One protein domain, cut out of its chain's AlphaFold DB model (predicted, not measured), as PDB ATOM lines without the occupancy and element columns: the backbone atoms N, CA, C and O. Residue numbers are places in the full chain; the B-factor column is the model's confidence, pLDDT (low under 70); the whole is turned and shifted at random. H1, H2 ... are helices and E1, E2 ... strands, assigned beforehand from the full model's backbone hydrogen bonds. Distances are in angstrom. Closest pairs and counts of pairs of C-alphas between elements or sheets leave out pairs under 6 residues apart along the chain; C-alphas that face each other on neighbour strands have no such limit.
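AT A GLANCE: This is residues 249 to 402 of the 605 residues of an uncharacterized protein of Armillaria gallica (UniProt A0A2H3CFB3). Two lobes of unequal size stand side by side, joined by one long stretch with no named element, residues 342 to 361. In the larger lobe the long helix H1 has H3 running back along one side and the small hairpin of E1 and E2 by another, with H2 off beyond the last residues of H1; in the smaller lobe H4 packs by the hairpin of E3 and E4, and H5 leads straight into E3. The printed part has 154 residues with five named helices and four named strands, in the order H1 E1 E2 H2 H3 H4 H5 E3 E4, and its two sheets, E1 - E2 and E3 - E4, are antiparallel. The class is mostly helix, though under half of the printed residues, 68 of the 154, are in named elements. The whole is only just loose, close to compact, with a radius of gyration of the C-alphas of 18.0 A, and is flat in outline, 52 by 44 by 24 A.

IN THESE COORDINATES: Strand E1 is residues 294 to 297, 9.8 A from first to last C-alpha, beginning at C-alpha 294 at (88.224, 89.754, 99.309). Strand E2, residues 303 to 305, is 6.6 A long. H1, residues 261 to 280, is the longest helix at 28.5 A, from C-alpha 261 at (100.246, 102.276, 95.989) to C-alpha 280 at (99.490, 75.934, 106.810). H3 is residues 332 to 341, 13.8 A, and H2 is residues 320 to 328, 11.6 A. H4 is residues 362 to 370, 12.2 A, and H5 is residues 374 to 380, 10.0 A. Strand E3, residues 381 to 383, is 6.5 A long, and E4, residues 399 to 401, is 6.8 A long and ends at C-alpha 401 at (118.265, 85.713, 97.198).

HOW THE PARTS SIT: E1 and E2 form an antiparallel hairpin, their directions at 138 degrees, with N 295 and O 304 2.9 A apart and N 304 and O 295 2.8 A apart, both within hydrogen-bond range. The closest C-alphas of H1 and E2 are those of Val 271 and Pro 303, 6.1 A apart. H1 touches H3 with its residues 268 to 276 alone, the C-alphas of Phe 275 and Val 333 being closest at 6.1 A. The two run opposite ways at a shallow tilt of 8 degrees. H2 touches no helix. Residues 284 to 285 pair with residues 312 to 313, antiparallel, outside the named strands. E3 and E4 form the second antiparallel hairpin, at 148 degrees, with N 382 and O 400 within hydrogen-bond range at 2.8 A. The closest C-alphas of H4 and E4 are those of Asn 366 and Trp 399, 6.2 A apart. H4 and H5 are close but not clearly touching, with the C-alphas of Val 369 and Arg 377 closest at 6.5 A, at a steep tilt of 59 degrees, opposite ways. H1 is apart from H4, H5, E3 and E4, and H3 is apart from H4. In H1, H2, H3, H4 and H5 every O i to N i+4 pair is within hydrogen-bond range.

THE WHOLE: The two C-alphas farthest apart are those of Pro 316 and Trp 389, 54.3 A. The printed part, residues 249 to 402, has no cut. The links from H1 to E1, E2 to H2, H3 to H4 and E3 to E4 are long, with 13, 14, 20 and 15 residues. The mean pLDDT of the printed part is 86.6; under 70 are residues 330, 345, 349 to 354, 390, and 392 to 393.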
ATOM      1  N   SER A 249      84.786  95.603  98.714       95.31
ATOM      2  CA  SER A 249      85.430  94.525  97.963       95.31
ATOM      3  C   SER A 249      86.651  95.051  97.204       95.31
ATOM      4  O   SER A 249      86.571  96.098  96.550       95.31
ATOM      5  N   MET A 250      87.772  94.327  97.255       94.94
ATOM      6  CA  MET A 250      89.001  94.705  96.559       94.94
ATOM      7  C   MET A 250      88.780  94.870  95.052       94.94
ATOM      8  O   MET A 250      89.389  95.754  94.456       94.94
ATOM      9  N   GLY A 251      87.878  94.100  94.434       92.94
ATOM     10  CA  GLY A 251      87.609  94.196  92.994       92.94
ATOM     11  C   GLY A 251      86.995  95.528  92.556       92.94
ATOM     12  O   GLY A 251      87.108  95.920  91.395       92.94
ATOM     13  N   SER A 252      86.422  96.281  93.498       94.12
ATOM     14  CA  SER A 252      85.908  97.632  93.255       94.12
ATOM     15  C   SER A 252      86.957  98.742  93.422       94.12
ATOM     16  O   SER A 252      86.670  99.919  93.189       94.12
ATOM     17  N   LEU A 253      88.182  98.394  93.826       93.94
ATOM     18  CA  LEU A 253      89.248  99.341  94.129       93.94
ATOM     19  C   LEU A 253      90.323  99.324  93.038       93.94
ATOM     20  O   LEU A 253      90.637  98.290  92.461       93.94
ATOM     21  N   GLN A 254      90.911 100.492  92.773       91.94
ATOM     22  CA  GLN A 254      92.005 100.650  91.817       91.94
ATOM     23  C   GLN A 254      93.260 101.158  92.545       91.94
ATOM     24  O   GLN A 254      93.263 102.303  93.022       91.94
ATOM     25  N   PRO A 255      94.332 100.347  92.637       91.62
ATOM     26  CA  PRO A 255      95.615 100.770  93.191       91.62
ATOM     27  C   PRO A 255      96.190 102.002  92.481       91.62
ATOM     28  O   PRO A 255      96.282 102.064  91.258       91.62
ATOM     29  N   GLY A 256      96.612 102.992  93.262       90.62
ATOM     30  CA  GLY A 256      97.096 104.292  92.797       90.62
ATOM     31  C   GLY A 256      96.006 105.318  92.468       90.62
ATOM     32  O   GLY A 256      96.359 106.465  92.217       90.62
ATOM     33  N   VAL A 257      94.725 104.932  92.480       92.56
ATOM     34  CA  VAL A 257      93.584 105.840  92.264       92.56
ATOM     35  C   VAL A 257      92.749 105.941  93.537       92.56
ATOM     36  O   VAL A 257      92.710 106.992  94.167       92.56
ATOM     37  N   ASN A 258      92.129 104.828  93.941       95.00
ATOM     38  CA  ASN A 258      91.263 104.766  95.122       95.00
ATOM     39  C   ASN A 258      92.061 104.465  96.399       95.00
ATOM     40  O   ASN A 258      91.617 104.797  97.494       95.00
ATOM     41  N   ILE A 259      93.223 103.818  96.258       93.69
ATOM     42  CA  ILE A 259      94.127 103.467  97.361       93.69
ATOM     43  C   ILE A 259      95.561 103.843  96.962       93.69
ATOM     44  O   ILE A 259      95.985 103.469  95.866       93.69
ATOM     45  N   PRO A 260      96.344 104.537  97.806       93.38
ATOM     46  CA  PRO A 260      97.765 104.773  97.567       93.38
ATOM     47  C   PRO A 260      98.537 103.474  97.303       93.38
ATOM     48  O   PRO A 260      98.326 102.464  97.970       93.38
ATOM     49  N   ARG A 261      99.484 103.489  96.356       88.69
ATOM     50  CA  ARG A 261     100.246 102.276  95.989       88.69
ATOM     51  C   ARG A 261     100.921 101.567  97.178       88.69
ATOM     52  O   ARG A 261     100.761 100.353  97.259       88.69
ATOM     53  N   PRO A 262     101.587 102.267  98.121       89.88
ATOM     54  CA  PRO A 262     102.204 101.596  99.270       89.88
ATOM     55  C   PRO A 262     101.189 100.876 100.171       89.88
ATOM     56  O   PRO A 262     101.491  99.837 100.753       89.88
ATOM     57  N   GLU A 263      99.972 101.412 100.281       93.75
ATOM     58  CA  GLU A 263      98.894 100.791 101.052       93.75
ATOM     59  C   GLU A 263      98.319  99.574 100.314       93.75
ATOM     60  O   GLU A 263      98.119  98.527 100.928       93.75
ATOM     61  N   ALA A 264      98.134  99.665  98.992       92.00
ATOM     62  CA  ALA A 264      97.721  98.530  98.164       92.00
ATOM     63  C   ALA A 264      98.733  97.369  98.227       92.00
ATOM     64  O   ALA A 264      98.326  96.214  98.340       92.00
ATOM     65  N   GLU A 265     100.037  97.672  98.230       88.94
ATOM     66  CA  GLU A 265     101.113  96.694  98.447       88.94
ATOM     67  C   GLU A 265     100.996  96.016  99.818       88.94
ATOM     68  O   GLU A 265     101.036  94.788  99.911       88.94
ATOM     69  N   SER A 266     100.775  96.798 100.880       92.12
ATOM     70  CA  SER A 266     100.578  96.265 102.233       92.12
ATOM     71  C   SER A 266      99.324  95.387 102.349       92.12
ATOM     72  O   SER A 266      99.341  94.367 103.038       92.12
ATOM     73  N   ILE A 267      98.232  95.745 101.667       93.56
ATOM     74  CA  ILE A 267      97.017  94.920 101.585       93.56
ATOM     75  C   ILE A 267      97.311  93.608 100.853       93.56
ATOM     76  O   ILE A 267      96.964  92.545 101.363       93.56
ATOM     77  N   ALA A 268      97.985  93.663  99.701       91.94
ATOM     78  CA  ALA A 268      98.362  92.477  98.934       91.94
ATOM     79  C   ALA A 268      99.251  91.523  99.752       91.94
ATOM     80  O   ALA A 268      99.066  90.306  99.699       91.94
ATOM     81  N   ASP A 269     100.177  92.059 100.554       90.12
ATOM     82  CA  ASP A 269     100.977  91.267 101.492       90.12
ATOM     83  C   ASP A 269     100.107  90.567 102.545       90.12
ATOM     84  O   ASP A 269     100.216  89.349 102.691       90.12
ATOM     85  N   ARG A 270      99.179  91.289 103.191       92.25
ATOM     86  CA  ARG A 270      98.245  90.705 104.173       92.25
ATOM     87  C   ARG A 270      97.351  89.617 103.568       92.25
ATOM     88  O   ARG A 270      97.112  88.601 104.213       92.25
ATOM     89  N   VAL A 271      96.886  89.793 102.330       92.31
ATOM     90  CA  VAL A 271      96.115  88.767 101.599       92.31
ATOM     91  C   VAL A 271      96.959  87.513 101.374       92.31
ATOM     92  O   VAL A 271      96.495  86.397 101.599       92.31
ATOM     93  N   MET A 272      98.214  87.667 100.949       90.62
ATOM     94  CA  MET A 272      99.099  86.520 100.742       90.62
ATOM     95  C   MET A 272      99.441  85.807 102.048       90.62
ATOM     96  O   MET A 272      99.531  84.580 102.051       90.62
ATOM     97  N   ASP A 273      99.615  86.546 103.143       88.88
ATOM     98  CA  ASP A 273      99.788  85.960 104.473       88.88
ATOM     99  C   ASP A 273      98.548  85.169 104.890       88.88
ATOM    100  O   ASP A 273      98.687  84.041 105.355       88.88
ATOM    101  N   ALA A 274      97.346  85.669 104.597       89.00
ATOM    102  CA  ALA A 274      96.109  84.945 104.860       89.00
ATOM    103  C   ALA A 274      96.044  83.590 104.146       89.00
ATOM    104  O   ALA A 274      95.786  82.560 104.771       89.00
ATOM    105  N   PHE A 275      96.359  83.566 102.850       89.31
ATOM    106  CA  PHE A 275      96.404  82.318 102.090       89.31
ATOM    107  C   PHE A 275      97.509  81.365 102.560       89.31
ATOM    108  O   PHE A 275      97.348  80.149 102.461       89.31
ATOM    109  N   ARG A 276      98.630  81.883 103.079       87.75
ATOM    110  CA  ARG A 276      99.670  81.045 103.694       87.75
ATOM    111  C   ARG A 276      99.188  80.418 104.990       87.75
ATOM    112  O   ARG A 276      99.431  79.230 105.164       87.75
ATOM    113  N   THR A 277      98.515  81.181 105.847       87.06
ATOM    114  CA  THR A 277      97.929  80.672 107.091       87.06
ATOM    115  C   THR A 277      96.919  79.572 106.783       87.06
ATOM    116  O   THR A 277      97.081  78.460 107.264       87.06
ATOM    117  N   ILE A 278      95.974  79.819 105.869       87.06
ATOM    118  CA  ILE A 278      94.995  78.807 105.437       87.06
ATOM    119  C   ILE A 278      95.686  77.541 104.913       87.06
ATOM    120  O   ILE A 278      95.321  76.427 105.279       87.06
ATOM    121  N   LYS A 279      96.722  77.699 104.080       86.88
ATOM    122  CA  LYS A 279      97.497  76.561 103.573       86.88
ATOM    123  C   LYS A 279      98.219  75.805 104.696       86.88
ATOM    124  O   LYS A 279      98.323  74.582 104.619       86.88
ATOM    125  N   ALA A 280      98.743  76.513 105.696       86.88
ATOM    126  CA  ALA A 280      99.490  75.934 106.810       86.88
ATOM    127  C   ALA A 280      98.609  75.084 107.735       86.88
ATOM    128  O   ALA A 280      99.097  74.078 108.242       86.88
ATOM    129  N   GLU A 281      97.323  75.414 107.871       86.69
ATOM    130  CA  GLU A 281      96.358  74.601 108.628       86.69
ATOM    131  C   GLU A 281      96.090  73.228 107.984       86.69
ATOM    132  O   GLU A 281      95.539  72.333 108.617       86.69
ATOM    133  N   LYS A 282      96.494  73.023 106.718       85.44
ATOM    134  CA  LYS A 282      96.382  71.751 105.978       85.44
ATOM    135  C   LYS A 282      95.003  71.078 106.061       85.44
ATOM    136  O   LYS A 282      94.924  69.849 106.013       85.44
ATOM    137  N   CYS A 283      93.925  71.847 106.183       87.88
ATOM    138  CA  CYS A 283      92.596  71.261 106.340       87.88
ATOM    139  C   CYS A 283      91.486  71.949 105.545       87.88
ATOM    140  O   CYS A 283      90.399  71.387 105.410       87.88
ATOM    141  N   VAL A 284      91.764  73.107 104.937       90.62
ATOM    142  CA  VAL A 284      90.823  73.786 104.049       90.62
ATOM    143  C   VAL A 284      91.511  74.408 102.841       90.62
ATOM    144  O   VAL A 284      92.652  74.863 102.896       90.62
ATOM    145  N   MET A 285      90.781  74.423 101.735       90.38
ATOM    146  CA  MET A 285      91.104  75.110 100.498       90.38
ATOM    147  C   MET A 285      89.878  75.901 100.050       90.38
ATOM    148  O   MET A 285      88.773  75.373 100.082       90.38
ATOM    149  N   HIS A 286      90.053  77.151  99.633       91.69
ATOM    150  CA  HIS A 286      88.950  78.028  99.246       91.69
ATOM    151  C   HIS A 286      88.397  77.689  97.856       91.69
ATOM    152  O   HIS A 286      87.184  77.723  97.665       91.69
ATOM    153  N   ASN A 287      89.273  77.377  96.891       91.62
ATOM    154  CA  ASN A 287      88.939  76.904  95.536       91.62
ATOM    155  C   ASN A 287      88.074  77.862  94.674       91.62
ATOM    156  O   ASN A 287      87.631  77.499  93.587       91.62
ATOM    157  N   ASP A 288      87.880  79.105  95.120       92.38
ATOM    158  CA  ASP A 288      87.177  80.172  94.385       92.38
ATOM    159  C   ASP A 288      87.794  81.542  94.695       92.38
ATOM    160  O   ASP A 288      87.153  82.508  95.110       92.38
ATOM    161  N   VAL A 289      89.122  81.582  94.584       91.25
ATOM    162  CA  VAL A 289      89.906  82.776  94.887       91.25
ATOM    163  C   VAL A 289      89.813  83.766  93.734       91.25
ATOM    164  O   VAL A 289      90.429  83.578  92.682       91.25
ATOM    165  N   HIS A 290      89.112  84.870  93.968       91.25
ATOM    166  CA  HIS A 290      89.114  86.042  93.100       91.25
ATOM    167  C   HIS A 290      89.036  87.331  93.919       91.25
ATOM    168  O   HIS A 290      88.699  87.314  95.101       91.25
ATOM    169  N   ILE A 291      89.373  88.463  93.296       92.56
ATOM    170  CA  ILE A 291      89.508  89.744  94.003       92.56
ATOM    171  C   ILE A 291      88.181  90.240  94.593       92.56
ATOM    172  O   ILE A 291      88.181  90.897  95.631       92.56
ATOM    173  N   ASP A 292      87.051  89.894  93.971       92.94
ATOM    174  CA  ASP A 292      85.742  90.279  94.504       92.94
ATOM    175  C   ASP A 292      85.372  89.544  95.807       92.94
ATOM    176  O   ASP A 292      84.643  90.108  96.625       92.94
ATOM    177  N   ASN A 293      85.954  88.359  96.043       94.88
ATOM    178  CA  ASN A 293      85.808  87.561  97.266       94.88
ATOM    179  C   ASN A 293      86.758  87.999  98.393       94.88
ATOM    180  O   ASN A 293      86.921  87.296  99.389       94.88
ATOM    181  N   ILE A 294      87.388  89.168  98.262       95.50
ATOM    182  CA  ILE A 294      88.224  89.754  99.309       95.50
ATOM    183  C   ILE A 294      87.639  91.106  99.699       95.50
ATOM    184  O   ILE A 294      87.663  92.057  98.919       95.50
ATOM    185  N   VAL A 295      87.124  91.209 100.921       96.94
ATOM    186  CA  VAL A 295      86.558  92.450 101.463       96.94
ATOM    187  C   VAL A 295      87.574  93.111 102.381       96.94
ATOM    188  O   VAL A 295      88.128  92.470 103.265       96.94
ATOM    189  N   LEU A 296      87.812  94.407 102.195       96.94
ATOM    190  CA  LEU A 296      88.630  95.206 103.103       96.94
ATOM    191  C   LEU A 296      87.728  95.882 104.128       96.94
ATOM    192  O   LEU A 296      86.879  96.688 103.738       96.94
ATOM    193  N   ARG A 297      87.935  95.605 105.421       97.31
ATOM    194  CA  ARG A 297      87.194  96.281 106.500       97.31
ATOM    195  C   ARG A 297      87.375  97.797 106.423       97.31
ATOM    196  O   ARG A 297      88.481  98.285 106.183       97.31
ATOM    197  N   ASP A 298      86.309  98.551 106.671       96.69
ATOM    198  CA  ASP A 298      86.361 100.020 106.668       96.69
ATOM    199  C   ASP A 298      87.247 100.575 107.797       96.69
ATOM    200  O   ASP A 298      87.843 101.639 107.645       96.69
ATOM    201  N   SER A 299      87.375  99.843 108.909       96.06
ATOM    202  CA  SER A 299      88.117 100.265 110.101       96.06
ATOM    203  C   SER A 299      89.633 100.341 109.905       96.06
ATOM    204  O   SER A 299      90.266 101.281 110.375       96.06
ATOM    205  N   ASP A 300      90.226  99.336 109.259       95.69
ATOM    206  CA  ASP A 300      91.686  99.129 109.227       95.69
ATOM    207  C   ASP A 300      92.200  98.538 107.901       95.69
ATOM    208  O   ASP A 300      93.370  98.145 107.775       95.69
ATOM    209  N   ARG A 301      91.310  98.426 106.905       95.50
ATOM    210  CA  ARG A 301      91.575  97.780 105.616       95.50
ATOM    211  C   ARG A 301      92.117  96.355 105.754       95.50
ATOM    212  O   ARG A 301      92.827  95.891 104.863       95.50
ATOM    213  N   SER A 302      91.842  95.663 106.864       95.31
ATOM    214  CA  SER A 302      92.199  94.251 106.997       95.31
ATOM    215  C   SER A 302      91.416  93.430 105.967       95.31
ATOM    216  O   SER A 302      90.205  93.636 105.822       95.31
ATOM    217  N   PRO A 303      92.088  92.546 105.208       96.00
ATOM    218  CA  PRO A 303      91.411  91.709 104.236       96.00
ATOM    219  C   PRO A 303      90.633  90.591 104.931       96.00
ATOM    220  O   PRO A 303      91.115  89.982 105.886       96.00
ATOM    221  N   VAL A 304      89.447  90.309 104.405       96.00
ATOM    222  CA  VAL A 304      88.571  89.213 104.811       96.00
ATOM    223  C   VAL A 304      88.199  88.414 103.573       96.00
ATOM    224  O   VAL A 304      87.642  88.967 102.625       96.00
ATOM    225  N   LEU A 305      88.521  87.126 103.581       95.12
ATOM    226  CA  LEU A 305      88.159  86.184 102.529       95.12
ATOM    227  C   LEU A 305      86.710  85.754 102.725       95.12
ATOM    228  O   LEU A 305      86.355  85.266 103.793       95.12
ATOM    229  N   ILE A 306      85.872  85.951 101.716       95.19
ATOM    230  CA  ILE A 306      84.452  85.603 101.756       95.19
ATOM    231  C   ILE A 306      84.125  84.540 100.706       95.19
ATOM    232  O   ILE A 306      84.882  84.313  99.776       95.19
ATOM    233  N   ASP A 307      82.943  83.945 100.841       92.44
ATOM    234  CA  ASP A 307      82.378  82.979  99.893       92.44
ATOM    235  C   ASP A 307      83.131  81.643  99.748       92.44
ATOM    236  O   ASP A 307      83.581  81.234  98.683       92.44
ATOM    237  N   PHE A 308      83.130  80.862 100.828       92.19
ATOM    238  CA  PHE A 308      83.610  79.472 100.847       92.19
ATOM    239  C   PHE A 308      82.627  78.474 100.203       92.19
ATOM    240  O   PHE A 308      82.614  77.296 100.547       92.19
ATOM    241  N   GLY A 309      81.767  78.916  99.276       89.12
ATOM    242  CA  GLY A 309      80.764  78.055  98.637       89.12
ATOM    243  C   GLY A 309      81.353  76.884  97.840       89.12
ATOM    244  O   GLY A 309      80.668  75.882  97.646       89.12
ATOM    245  N   TRP A 310      82.613  77.007  97.417       89.69
ATOM    246  CA  TRP A 310      83.371  76.003  96.663       89.69
ATOM    247  C   TRP A 310      84.531  75.394  97.450       89.69
ATOM    248  O   TRP A 310      85.332  74.651  96.874       89.69
ATOM    249  N   ALA A 311      84.628  75.712  98.742       90.81
ATOM    250  CA  ALA A 311      85.738  75.278  99.562       90.81
ATOM    251  C   ALA A 311      85.784  73.752  99.685       90.81
ATOM    252  O   ALA A 311      84.757  73.081  99.796       90.81
ATOM    253  N   LEU A 312      86.997  73.209  99.683       89.25
ATOM    254  CA  LEU A 312      87.262  71.801  99.940       89.25
ATOM    255  C   LEU A 312      87.838  71.668 101.345       89.25
ATOM    256  O   LEU A 312      88.834  72.312 101.679       89.25
ATOM    257  N   THR A 313      87.226  70.817 102.158       90.25
ATOM    258  CA  THR A 313      87.767  70.411 103.456       90.25
ATOM    259  C   THR A 313      88.529  69.110 103.320       90.25
ATOM    260  O   THR A 313      88.080  68.192 102.630       90.25
ATOM    261  N   ARG A 314      89.648  68.998 104.027       91.62
ATOM    262  CA  ARG A 314      90.371  67.738 104.149       91.62
ATOM    263  C   ARG A 314      89.520  66.723 104.901       91.62
ATOM    264  O   ARG A 314      89.028  66.998 105.992       91.62
ATOM    265  N   GLU A 315      89.378  65.530 104.338       91.06
ATOM    266  CA  GLU A 315      88.720  64.436 105.043       91.06
ATOM    267  C   GLU A 315      89.562  63.997 106.254       91.06
ATOM    268  O   GLU A 315      90.781  63.868 106.120       91.06
ATOM    269  N   PRO A 316      88.955  63.667 107.411       90.12
ATOM    270  CA  PRO A 316      89.704  63.274 108.611       90.12
ATOM    271  C   PRO A 316      90.661  62.085 108.422       90.12
ATOM    272  O   PRO A 316      91.601  61.918 109.192       90.12
ATOM    273  N   ARG A 317      90.411  61.232 107.419       93.44
ATOM    274  CA  ARG A 317      91.229  60.046 107.111       93.44
ATOM    275  C   ARG A 317      92.326  60.305 106.080       93.44
ATOM    276  O   ARG A 317      93.165  59.434 105.883       93.44
ATOM    277  N   MET A 318      92.308  61.461 105.422       94.44
ATOM    278  CA  MET A 318      93.278  61.810 104.392       94.44
ATOM    279  C   MET A 318      94.620  62.138 105.044       94.44
ATOM    280  O   MET A 318      94.688  62.975 105.949       94.44
ATOM    281  N   SER A 319      95.692  61.486 104.600       94.62
ATOM    282  CA  SER A 319      97.048  61.735 105.096       94.62
ATOM    283  C   SER A 319      97.577  63.112 104.677       94.62
ATOM    284  O   SER A 319      97.045  63.750 103.769       94.62
ATOM    285  N   ASP A 320      98.630  63.591 105.351       93.00
ATOM    286  CA  ASP A 320      99.248  64.887 105.030       93.00
ATOM    287  C   ASP A 320      99.759  64.915 103.590       93.00
ATOM    288  O   ASP A 320      99.566  65.910 102.903       93.00
ATOM    289  N   GLN A 321     100.351  63.809 103.128       92.75
ATOM    290  CA  GLN A 321     100.850  63.685 101.762       92.75
ATOM    291  C   GLN A 321      99.706  63.679 100.746       92.75
ATOM    292  O   GLN A 321      99.781  64.400  99.763       92.75
ATOM    293  N   GLU A 322      98.628  62.925 100.986       93.25
ATOM    294  CA  GLU A 322      97.471  62.909 100.078       93.25
ATOM    295  C   GLU A 322      96.796  64.280  99.990       93.25
ATOM    296  O   GLU A 322      96.416  64.711  98.902       93.25
ATOM    297  N   TRP A 323      96.672  64.987 101.119       92.44
ATOM    298  CA  TRP A 323      96.171  66.358 101.122       92.44
ATOM    299  C   TRP A 323      97.128  67.299 100.394       92.44
ATOM    300  O   TRP A 323      96.690  68.099  99.574       92.44
ATOM    301  N   GLU A 324      98.432  67.201 100.653       90.00
ATOM    302  CA  GLU A 324      99.440  67.987  99.945       90.00
ATOM    303  C   GLU A 324      99.421  67.714  98.444       90.00
ATOM    304  O   GLU A 324      99.511  68.670  97.687       90.00
ATOM    305  N   ASP A 325      99.224  66.475  98.002       89.06
ATOM    306  CA  ASP A 325      99.118  66.106  96.589       89.06
ATOM    307  C   ASP A 325      97.818  66.642  95.968       89.06
ATOM    308  O   ASP A 325      97.836  67.217  94.874       89.06
ATOM    309  N   ALA A 326      96.696  66.539  96.691       85.94
ATOM    310  CA  ALA A 326      95.415  67.117  96.285       85.94
ATOM    311  C   ALA A 326      95.497  68.650  96.168       85.94
ATOM    312  O   ALA A 326      94.957  69.243  95.234       85.94
ATOM    313  N   VAL A 327      96.220  69.297  97.087       84.94
ATOM    314  CA  VAL A 327      96.401  70.754  97.137       84.94
ATOM    315  C   VAL A 327      97.535  71.229  96.231       84.94
ATOM    316  O   VAL A 327      97.512  72.376  95.795       84.94
ATOM    317  N   ALA A 328      98.517  70.390  95.902       81.06
ATOM    318  CA  ALA A 328      99.649  70.745  95.046       81.06
ATOM    319  C   ALA A 328      99.184  71.106  93.631       81.06
ATOM    320  O   ALA A 328      99.762  71.991  92.996       81.06
ATOM    321  N   GLY A 329      98.110  70.464  93.159       70.31
ATOM    322  CA  GLY A 329      97.414  70.848  91.930       70.31
ATOM    323  C   GLY A 329      96.531  72.088  92.084       70.31
ATOM    324  O   GLY A 329      96.195  72.739  91.089       70.31
ATOM    325  N   CYS A 330      96.170  72.440  93.316       67.94
ATOM    326  CA  CYS A 330      95.268  73.536  93.589       67.94
ATOM    327  C   CYS A 330      95.964  74.882  93.612       67.94
ATOM    328  O   CYS A 330      97.109  75.088  94.018       67.94
ATOM    329  N   GLN A 331      95.217  75.825  93.071       78.00
ATOM    330  CA  GLN A 331      95.773  77.052  92.570       78.00
ATOM    331  C   GLN A 331      95.492  78.216  93.509       78.00
ATOM    332  O   GLN A 331      95.934  79.281  93.160       78.00
ATOM    333  N   ASP A 332      94.879  78.086  94.687       85.81
ATOM    334  CA  ASP A 332      94.498  79.244  95.526       85.81
ATOM    335  C   ASP A 332      95.629  80.254  95.751       85.81
ATOM    336  O   ASP A 332      95.485  81.423  95.419       85.81
ATOM    337  N   VAL A 333      96.806  79.813  96.210       83.56
ATOM    338  CA  VAL A 333      97.965  80.713  96.397       83.56
ATOM    339  C   VAL A 333      98.482  81.254  95.057       83.56
ATOM    340  O   VAL A 333      98.942  82.394  94.963       83.56
ATOM    341  N   ARG A 334      98.431  80.436  94.001       82.88
ATOM    342  CA  ARG A 334      98.870  80.820  92.652       82.88
ATOM    343  C   ARG A 334      97.885  81.792  91.995       82.88
ATOM    344  O   ARG A 334      98.328  82.732  91.353       82.88
ATOM    345  N   PHE A 335      96.588  81.593  92.182       85.81
ATOM    346  CA  PHE A 335      95.472  82.402  91.727       85.81
ATOM    347  C   PHE A 335      95.453  83.699  92.500       85.81
ATOM    348  O   PHE A 335      95.465  84.728  91.851       85.81
ATOM    349  N   ALA A 336      95.554  83.679  93.831       87.00
ATOM    350  CA  ALA A 336      95.726  84.882  94.639       87.00
ATOM    351  C   ALA A 336      96.888  85.721  94.099       87.00
ATOM    352  O   ALA A 336      96.709  86.891  93.775       87.00
ATOM    353  N   ARG A 337      98.060  85.103  93.885       86.31
ATOM    354  CA  ARG A 337      99.204  85.800  93.283       86.31
ATOM    355  C   ARG A 337      98.874  86.338  91.886       86.31
ATOM    356  O   ARG A 337      99.143  87.501  91.621       86.31
ATOM    357  N   ASN A 338      98.302  85.529  90.999       85.38
ATOM    358  CA  ASN A 338      97.975  85.946  89.633       85.38
ATOM    359  C   ASN A 338      96.938  87.078  89.599       85.38
ATOM    360  O   ASN A 338      97.062  87.989  88.791       85.38
ATOM    361  N   VAL A 339      95.938  87.026  90.477       84.94
ATOM    362  CA  VAL A 339      94.874  88.021  90.626       84.94
ATOM    363  C   VAL A 339      95.462  89.339  91.122       84.94
ATOM    364  O   VAL A 339      95.177  90.380  90.540       84.94
ATOM    365  N   LEU A 340      96.346  89.296  92.123       86.94
ATOM    366  CA  LEU A 340      97.039  90.487  92.627       86.94
ATOM    367  C   LEU A 340      98.006  91.082  91.582       86.94
ATOM    368  O   LEU A 340      98.137  92.297  91.458       86.94
ATOM    369  N   LEU A 341      98.653  90.241  90.772       82.44
ATOM    370  CA  LEU A 341      99.544  90.687  89.694       82.44
ATOM    371  C   LEU A 341      98.809  91.068  88.398       82.44
ATOM    372  O   LEU A 341      99.441  91.587  87.470       82.44
ATOM    373  N   SER A 342      97.501  90.821  88.304       80.00
ATOM    374  CA  SER A 342      96.736  91.084  87.088       80.00
ATOM    375  C   SER A 342      96.716  92.577  86.772       80.00
ATOM    376  O   SER A 342      96.419  93.418  87.618       80.00
ATOM    377  N   LYS A 343      96.990  92.922  85.511       76.25
ATOM    378  CA  LYS A 343      96.851  94.303  85.027       76.25
ATOM    379  C   LYS A 343      95.388  94.745  84.968       76.25
ATOM    380  O   LYS A 343      95.131  95.943  85.038       76.25
ATOM    381  N   GLU A 344      94.454  93.801  84.842       77.00
ATOM    382  CA  GLU A 344      93.022  94.077  84.668       77.00
ATOM    383  C   GLU A 344      92.402  94.746  85.900       77.00
ATOM    384  O   GLU A 344      91.541  95.608  85.759       77.00
ATOM    385  N   HIS A 345      92.890  94.422  87.100       69.62
ATOM    386  CA  HIS A 345      92.353  94.939  88.366       69.62
ATOM    387  C   HIS A 345      93.189  96.081  88.962       69.62
ATOM    388  O   HIS A 345      93.067  96.408  90.143       69.62
ATOM    389  N   GLY A 346      94.054  96.686  88.140       70.88
ATOM    390  CA  GLY A 346      95.144  97.528  88.608       70.88
ATOM    391  C   GLY A 346      96.212  96.671  89.282       70.88
ATOM    392  O   GLY A 346      95.917  95.681  89.939       70.88
ATOM    393  N   VAL A 347      97.484  96.996  89.072       76.75
ATOM    394  CA  VAL A 347      98.551  96.137  89.588       76.75
ATOM    395  C   VAL A 347      98.586  96.280  91.112       76.75
ATOM    396  O   VAL A 347      99.163  97.245  91.622       76.75
ATOM    397  N   TRP A 348      97.986  95.328  91.833       78.94
ATOM    398  CA  TRP A 348      98.155  95.132  93.275       78.94
ATOM    399  C   TRP A 348      99.545  94.539  93.485       78.94
ATOM    400  O   TRP A 348      99.718  93.380  93.866       78.94
ATOM    401  N   ARG A 349     100.564  95.328  93.110       69.88
ATOM    402  CA  ARG A 349     101.960  94.928  93.232       69.88
ATOM    403  C   ARG A 349     102.178  94.527  94.672       69.88
ATOM    404  O   ARG A 349     101.689  95.169  95.590       69.88
ATOM    405  N   ARG A 350     102.901  93.442  94.844       64.00
ATOM    406  CA  ARG A 350     103.435  93.055  96.132       64.00
ATOM    407  C   ARG A 350     104.841  93.635  96.234       64.00
ATOM    408  O   ARG A 350     105.489  93.821  95.202       64.00
ATOM    409  N   LYS A 351     105.373  93.796  97.445       60.72
ATOM    410  CA  LYS A 351     106.824  93.646  97.630       60.72
ATOM    411  C   LYS A 351     107.127  92.176  97.378       60.72
ATOM    412  O   LYS A 351     107.036  91.357  98.290       60.72
ATOM    413  N   GLU A 352     107.268  91.801  96.111       58.22
ATOM    414  CA  GLU A 352     107.196  90.411  95.686       58.22
ATOM    415  C   GLU A 352     108.205  89.569  96.474       58.22
ATOM    416  O   GLU A 352     109.404  89.629  96.238       58.22
ATOM    417  N   THR A 353     107.732  88.753  97.426       58.97
ATOM    418  CA  THR A 353     108.565  87.643  97.882       58.97
ATOM    419  C   THR A 353     108.670  86.710  96.682       58.97
ATOM    420  O   THR A 353     107.618  86.183  96.274       58.97
ATOM    421  N   PRO A 354     109.872  86.526  96.109       67.94
ATOM    422  CA  PRO A 354     110.056  85.628  94.982       67.94
ATOM    423  C   PRO A 354     109.422  84.271  95.290       67.94
ATOM    424  O   PRO A 354     109.441  83.811  96.438       67.94
ATOM    425  N   LEU A 355     108.843  83.611  94.281       70.50
ATOM    426  CA  LEU A 355     108.607  82.172  94.414       70.50
ATOM    427  C   LEU A 355     109.940  81.481  94.753       70.50
ATOM    428  O   LEU A 355     111.008  82.020  94.443       70.50
ATOM    429  N   PRO A 356     109.907  80.287  95.368       76.19
ATOM    430  CA  PRO A 356     111.103  79.469  95.455       76.19
ATOM    431  C   PRO A 356     111.804  79.417  94.095       76.19
ATOM    432  O   PRO A 356     111.150  79.268  93.066       76.19
ATOM    433  N   ILE A 357     113.128  79.565  94.091       77.69
ATOM    434  CA  ILE A 357     113.909  79.768  92.860       77.69
ATOM    435  C   ILE A 357     113.672  78.674  91.803       77.69
ATOM    436  O   ILE A 357     113.698  78.947  90.611       77.69
ATOM    437  N   HIS A 358     113.352  77.452  92.243       78.19
ATOM    438  CA  HIS A 358     113.046  76.306  91.383       78.19
ATOM    439  C   HIS A 358     111.720  76.432  90.612       78.19
ATOM    440  O   HIS A 358     111.454  75.626  89.727       78.19
ATOM    441  N   CYS A 359     110.880  77.419  90.931       76.06
ATOM    442  CA  CYS A 359     109.667  77.722  90.176       76.06
ATOM    443  C   CYS A 359     109.928  78.595  88.937       76.06
ATOM    444  O   CYS A 359     108.993  78.845  88.176       76.06
ATOM    445  N   TYR A 360     111.159  79.078  88.737       80.56
ATOM    446  CA  TYR A 360     111.540  79.913  87.602       80.56
ATOM    447  C   TYR A 360     112.556  79.193  86.717       80.56
ATOM    448  O   TYR A 360     113.428  78.472  87.204       80.56
ATOM    449  N   SER A 361     112.499  79.453  85.408       88.50
ATOM    450  CA  SER A 361     113.692  79.272  84.583       88.50
ATOM    451  C   SER A 361     114.748  80.307  84.999       88.50
ATOM    452  O   SER A 361     114.378  81.385  85.477       88.50
ATOM    453  N   PRO A 362     116.052  80.041  84.804       88.06
ATOM    454  CA  PRO A 362     117.091  81.017  85.120       88.06
ATOM    455  C   PRO A 362     116.840  82.391  84.484       88.06
ATOM    456  O   PRO A 362     116.976  83.411  85.155       88.06
ATOM    457  N   LEU A 363     116.366  82.416  83.232       86.75
ATOM    458  CA  LEU A 363     115.983  83.646  82.541       86.75
ATOM    459  C   LEU A 363     114.834  84.383  83.243       86.75
ATOM    460  O   LEU A 363     114.968  85.567  83.541       86.75
ATOM    461  N   ALA A 364     113.733  83.683  83.540       83.81
ATOM    462  CA  ALA A 364     112.563  84.282  84.183       83.81
ATOM    463  C   ALA A 364     112.887  84.793  85.594       83.81
ATOM    464  O   ALA A 364     112.352  85.812  86.021       83.81
ATOM    465  N   TRP A 365     113.784  84.107  86.308       89.31
ATOM    466  CA  TRP A 365     114.299  84.563  87.594       89.31
ATOM    467  C   TRP A 365     115.105  85.855  87.460       89.31
ATOM    468  O   TRP A 365     114.861  86.815  88.186       89.31
ATOM    469  N   ASN A 366     116.058  85.893  86.528       90.56
ATOM    470  CA  ASN A 366     116.897  87.070  86.324       90.56
ATOM    471  C   ASN A 366     116.052  88.274  85.898       90.56
ATOM    472  O   ASN A 366     116.192  89.345  86.477       90.56
ATOM    473  N   GLU A 367     115.134  88.085  84.948       89.06
ATOM    474  CA  GLU A 367     114.203  89.124  84.503       89.06
ATOM    475  C   GLU A 367     113.312  89.614  85.651       89.06
ATOM    476  O   GLU A 367     113.130  90.817  85.827       89.06
ATOM    477  N   TYR A 368     112.803  88.698  86.478       86.81
ATOM    478  CA  TYR A 368     112.045  89.049  87.673       86.81
ATOM    479  C   TYR A 368     112.850  89.950  88.615       86.81
ATOM    480  O   TYR A 368     112.332  90.982  89.043       86.81
ATOM    481  N   VAL A 369     114.101  89.583  88.925       88.81
ATOM    482  CA  VAL A 369     114.946  90.356  89.847       88.81
ATOM    483  C   VAL A 369     115.311  91.710  89.240       88.81
ATOM    484  O   VAL A 369     115.204  92.718  89.929       88.81
ATOM    485  N   GLU A 370     115.691  91.758  87.962       90.62
ATOM    486  CA  GLU A 370     116.037  92.996  87.240       90.62
ATOM    487  C   GLU A 370     114.866  93.982  87.134       90.62
ATOM    488  O   GLU A 370     115.084  95.191  87.128       90.62
ATOM    489  N   ASN A 371     113.629  93.482  87.095       84.81
ATOM    490  CA  ASN A 371     112.424  94.311  87.060       84.81
ATOM    491  C   ASN A 371     112.010  94.865  88.435       84.81
ATOM    492  O   ASN A 371     111.077  95.673  88.510       84.81
ATOM    493  N   GLN A 372     112.669  94.449  89.521       84.56
ATOM    494  CA  GLN A 372     112.401  95.000  90.846       84.56
ATOM    495  C   GLN A 372     112.999  96.404  91.013       84.56
ATOM    496  O   GLN A 372     114.035  96.707  90.417       84.56
ATOM    497  N   PRO A 373     112.409  97.252  91.880       82.56
ATOM    498  CA  PRO A 373     113.025  98.512  92.287       82.56
ATOM    499  C   PRO A 373     114.474  98.320  92.760       82.56
ATOM    500  O   PRO A 373     114.781  97.358  93.467       82.56
ATOM    501  N   ASP A 374     115.370  99.231  92.374       85.75
ATOM    502  CA  ASP A 374     116.813  99.128  92.633       85.75
ATOM    503  C   ASP A 374     117.163  98.944  94.114       85.75
ATOM    504  O   ASP A 374     118.064  98.176  94.457       85.75
ATOM    505  N   ASP A 375     116.456  99.646  94.992       83.44
ATOM    506  CA  ASP A 375     116.595  99.563  96.439       83.44
ATOM    507  C   ASP A 375     116.166  98.188  96.969       83.44
ATOM    508  O   ASP A 375     116.933  97.547  97.688       83.44
ATOM    509  N   TYR A 376     114.999  97.689  96.551       81.19
ATOM    510  CA  TYR A 376     114.518  96.354  96.912       81.19
ATOM    511  C   TYR A 376     115.457  95.260  96.403       81.19
ATOM    512  O   TYR A 376     115.814  94.333  97.140       81.19
ATOM    513  N   ARG A 377     115.899  95.394  95.150       90.19
ATOM    514  CA  ARG A 377     116.809  94.463  94.496       90.19
ATOM    515  C   ARG A 377     118.115  94.333  95.272       90.19
ATOM    516  O   ARG A 377     118.504  93.222  95.615       90.19
ATOM    517  N   ARG A 378     118.753  95.462  95.602       89.38
ATOM    518  CA  ARG A 378     120.015  95.500  96.363       89.38
ATOM    519  C   ARG A 378     119.872  95.015  97.806       89.38
ATOM    520  O   ARG A 378     120.846  94.524  98.360       89.38
ATOM    521  N   GLN A 379     118.697  95.170  98.417       86.50
ATOM    522  CA  GLN A 379     118.432  94.700  99.782       86.50
ATOM    523  C   GLN A 379     118.118  93.203  99.854       86.50
ATOM    524  O   GLN A 379     118.380  92.577 100.877       86.50
ATOM    525  N   THR A 380     117.546  92.629  98.793       84.81
ATOM    526  CA  THR A 380     116.966  91.275  98.827       84.81
ATOM    527  C   THR A 380     117.781  90.254  98.035       84.81
ATOM    528  O   THR A 380     117.755  89.061  98.352       84.81
ATOM    529  N   PHE A 381     118.540  90.705  97.037       91.75
ATOM    530  CA  PHE A 381     119.286  89.838  96.135       91.75
ATOM    531  C   PHE A 381     120.755  90.234  96.053       91.75
ATOM    532  O   PHE A 381     121.126  91.406  96.031       91.75
ATOM    533  N   GLU A 382     121.592  89.216  95.933       94.00
ATOM    534  CA  GLU A 382     123.009  89.334  95.653       94.00
ATOM    535  C   GLU A 382     123.258  88.932  94.200       94.00
ATOM    536  O   GLU A 382     122.788  87.885  93.738       94.00
ATOM    537  N   ARG A 383     124.006  89.759  93.469       92.75
ATOM    538  CA  ARG A 383     124.437  89.429  92.110       92.75
ATOM    539  C   ARG A 383     125.518  88.349  92.174       92.75
ATOM    540  O   ARG A 383     126.491  88.482  92.913       92.75
ATOM    541  N   VAL A 384     125.355  87.275  91.411       92.00
ATOM    542  CA  VAL A 384     126.317  86.170  91.343       92.00
ATOM    543  C   VAL A 384     127.503  86.616  90.490       92.00
ATOM    544  O   VAL A 384     127.386  86.765  89.274       92.00
ATOM    545  N   LEU A 385     128.650  86.855  91.128       87.31
ATOM    546  CA  LEU A 385     129.874  87.277  90.441       87.31
ATOM    547  C   LEU A 385     130.284  86.267  89.359       87.31
ATOM    548  O   LEU A 385     130.165  85.057  89.551       87.31
ATOM    549  N   GLY A 386     130.787  86.768  88.229       84.94
ATOM    550  CA  GLY A 386     131.196  85.921  87.105       84.94
ATOM    551  C   GLY A 386     130.026  85.389  86.274       84.94
ATOM    552  O   GLY A 386     130.159  84.362  85.630       84.94
ATOM    553  N   THR A 387     128.871  86.056  86.282       81.06
ATOM    554  CA  THR A 387     127.745  85.744  85.374       81.06
ATOM    555  C   THR A 387     127.398  86.913  84.446       81.06
ATOM    556  O   THR A 387     126.343  86.932  83.811       81.06
ATOM    557  N   ASP A 388     128.304  87.889  84.352       73.75
ATOM    558  CA  ASP A 388     128.091  89.165  83.661       73.75
ATOM    559  C   ASP A 388     128.345  89.108  82.148       73.75
ATOM    560  O   ASP A 388     128.062  90.077  81.444       73.75
ATOM    561  N   TRP A 389     128.864  87.994  81.625       74.69
ATOM    562  CA  TRP A 389     128.992  87.800  80.181       74.69
ATOM    563  C   TRP A 389     127.618  87.495  79.556       74.69
ATOM    564  O   TRP A 389     126.777  86.869  80.185       74.69
ATOM    565  N   GLU A 390     127.349  87.952  78.328       66.81
ATOM    566  CA  GLU A 390     125.995  87.910  77.728       66.81
ATOM    567  C   GLU A 390     125.495  86.493  77.376       66.81
ATOM    568  O   GLU A 390     124.291  86.262  77.284       66.81
ATOM    569  N   GLY A 391     126.399  85.520  77.234       73.25
ATOM    570  CA  GLY A 391     126.093  84.145  76.815       73.25
ATOM    571  C   GLY A 391     125.281  83.226  77.762       73.25
ATOM    572  O   GLY A 391     124.660  82.302  77.245       73.25
ATOM    573  N   PRO A 392     125.239  83.389  79.106       65.38
ATOM    574  CA  PRO A 392     124.543  82.481  80.023       65.38
ATOM    575  C   PRO A 392     123.261  83.065  80.600       65.38
ATOM    576  O   PRO A 392     122.696  82.430  81.485       65.38
ATOM    577  N   ARG A 393     122.783  84.235  80.156       67.00
ATOM    578  CA  ARG A 393     121.544  84.827  80.701       67.00
ATOM    579  C   ARG A 393     120.372  83.845  80.712       67.00
ATOM    580  O   ARG A 393     119.558  83.874  81.631       67.00
ATOM    581  N   GLU A 394     120.330  82.958  79.721       75.00
ATOM    582  CA  GLU A 394     119.298  81.932  79.574       75.00
ATOM    583  C   GLU A 394     119.537  80.688  80.450       75.00
ATOM    584  O   GLU A 394     118.583  80.016  80.837       75.00
ATOM    585  N   ASN A 395     120.793  80.409  80.814       82.56
ATOM    586  CA  ASN A 395     121.219  79.133  81.402       82.56
ATOM    587  C   ASN A 395     121.752  79.244  82.843       82.56
ATOM    588  O   ASN A 395     121.926  78.226  83.508       82.56
ATOM    589  N   GLY A 396     122.025  80.454  83.336       85.31
ATOM    590  CA  GLY A 396     122.616  80.708  84.649       85.31
ATOM    591  C   GLY A 396     121.824  81.725  85.467       85.31
ATOM    592  O   GLY A 396     121.247  82.673  84.937       85.31
ATOM    593  N   LEU A 397     121.805  81.534  86.785       87.81
ATOM    594  CA  LEU A 397     121.218  82.487  87.726       87.81
ATOM    595  C   LEU A 397     122.212  83.635  87.957       87.81
ATOM    596  O   LEU A 397     123.273  83.422  88.541       87.81
ATOM    597  N   GLN A 398     121.870  84.843  87.507       91.44
ATOM    598  CA  GLN A 398     122.652  86.067  87.733       91.44
ATOM    599  C   GLN A 398     122.401  86.666  89.115       91.44
ATOM    600  O   GLN A 398     123.210  87.436  89.628       91.44
ATOM    601  N   TRP A 399     121.286  86.292  89.732       92.12
ATOM    602  CA  TRP A 399     120.867  86.770  91.036       92.12
ATOM    603  C   TRP A 399     120.619  85.589  91.967       92.12
ATOM    604  O   TRP A 399     120.050  84.576  91.562       92.12
ATOM    605  N   ARG A 400     120.992  85.722  93.236       90.44
ATOM    606  CA  ARG A 400     120.588  84.806  94.309       90.44
ATOM    607  C   ARG A 400     119.930  85.604  95.425       90.44
ATOM    608  O   ARG A 400     120.375  86.701  95.738       90.44
ATOM    609  N   GLN A 401     118.868  85.077  96.025       89.56
ATOM    610  CA  GLN A 401     118.265  85.713  97.198       89.56
ATOM    611  C   GLN A 401     119.266  85.669  98.360       89.56
ATOM    612  O   GLN A 401     119.918  84.635  98.553       89.56
ATOM    613  N   PHE A 402     119.395  86.752  99.134       88.12
ATOM    614  CA  PHE A 402     120.181  86.699 100.365       88.12
ATOM    615  C   PHE A 402     119.641  85.560 101.227       88.12
ATOM    616  O   PHE A 402     118.461  85.538 101.585       88.12
TER     617      PHE A 402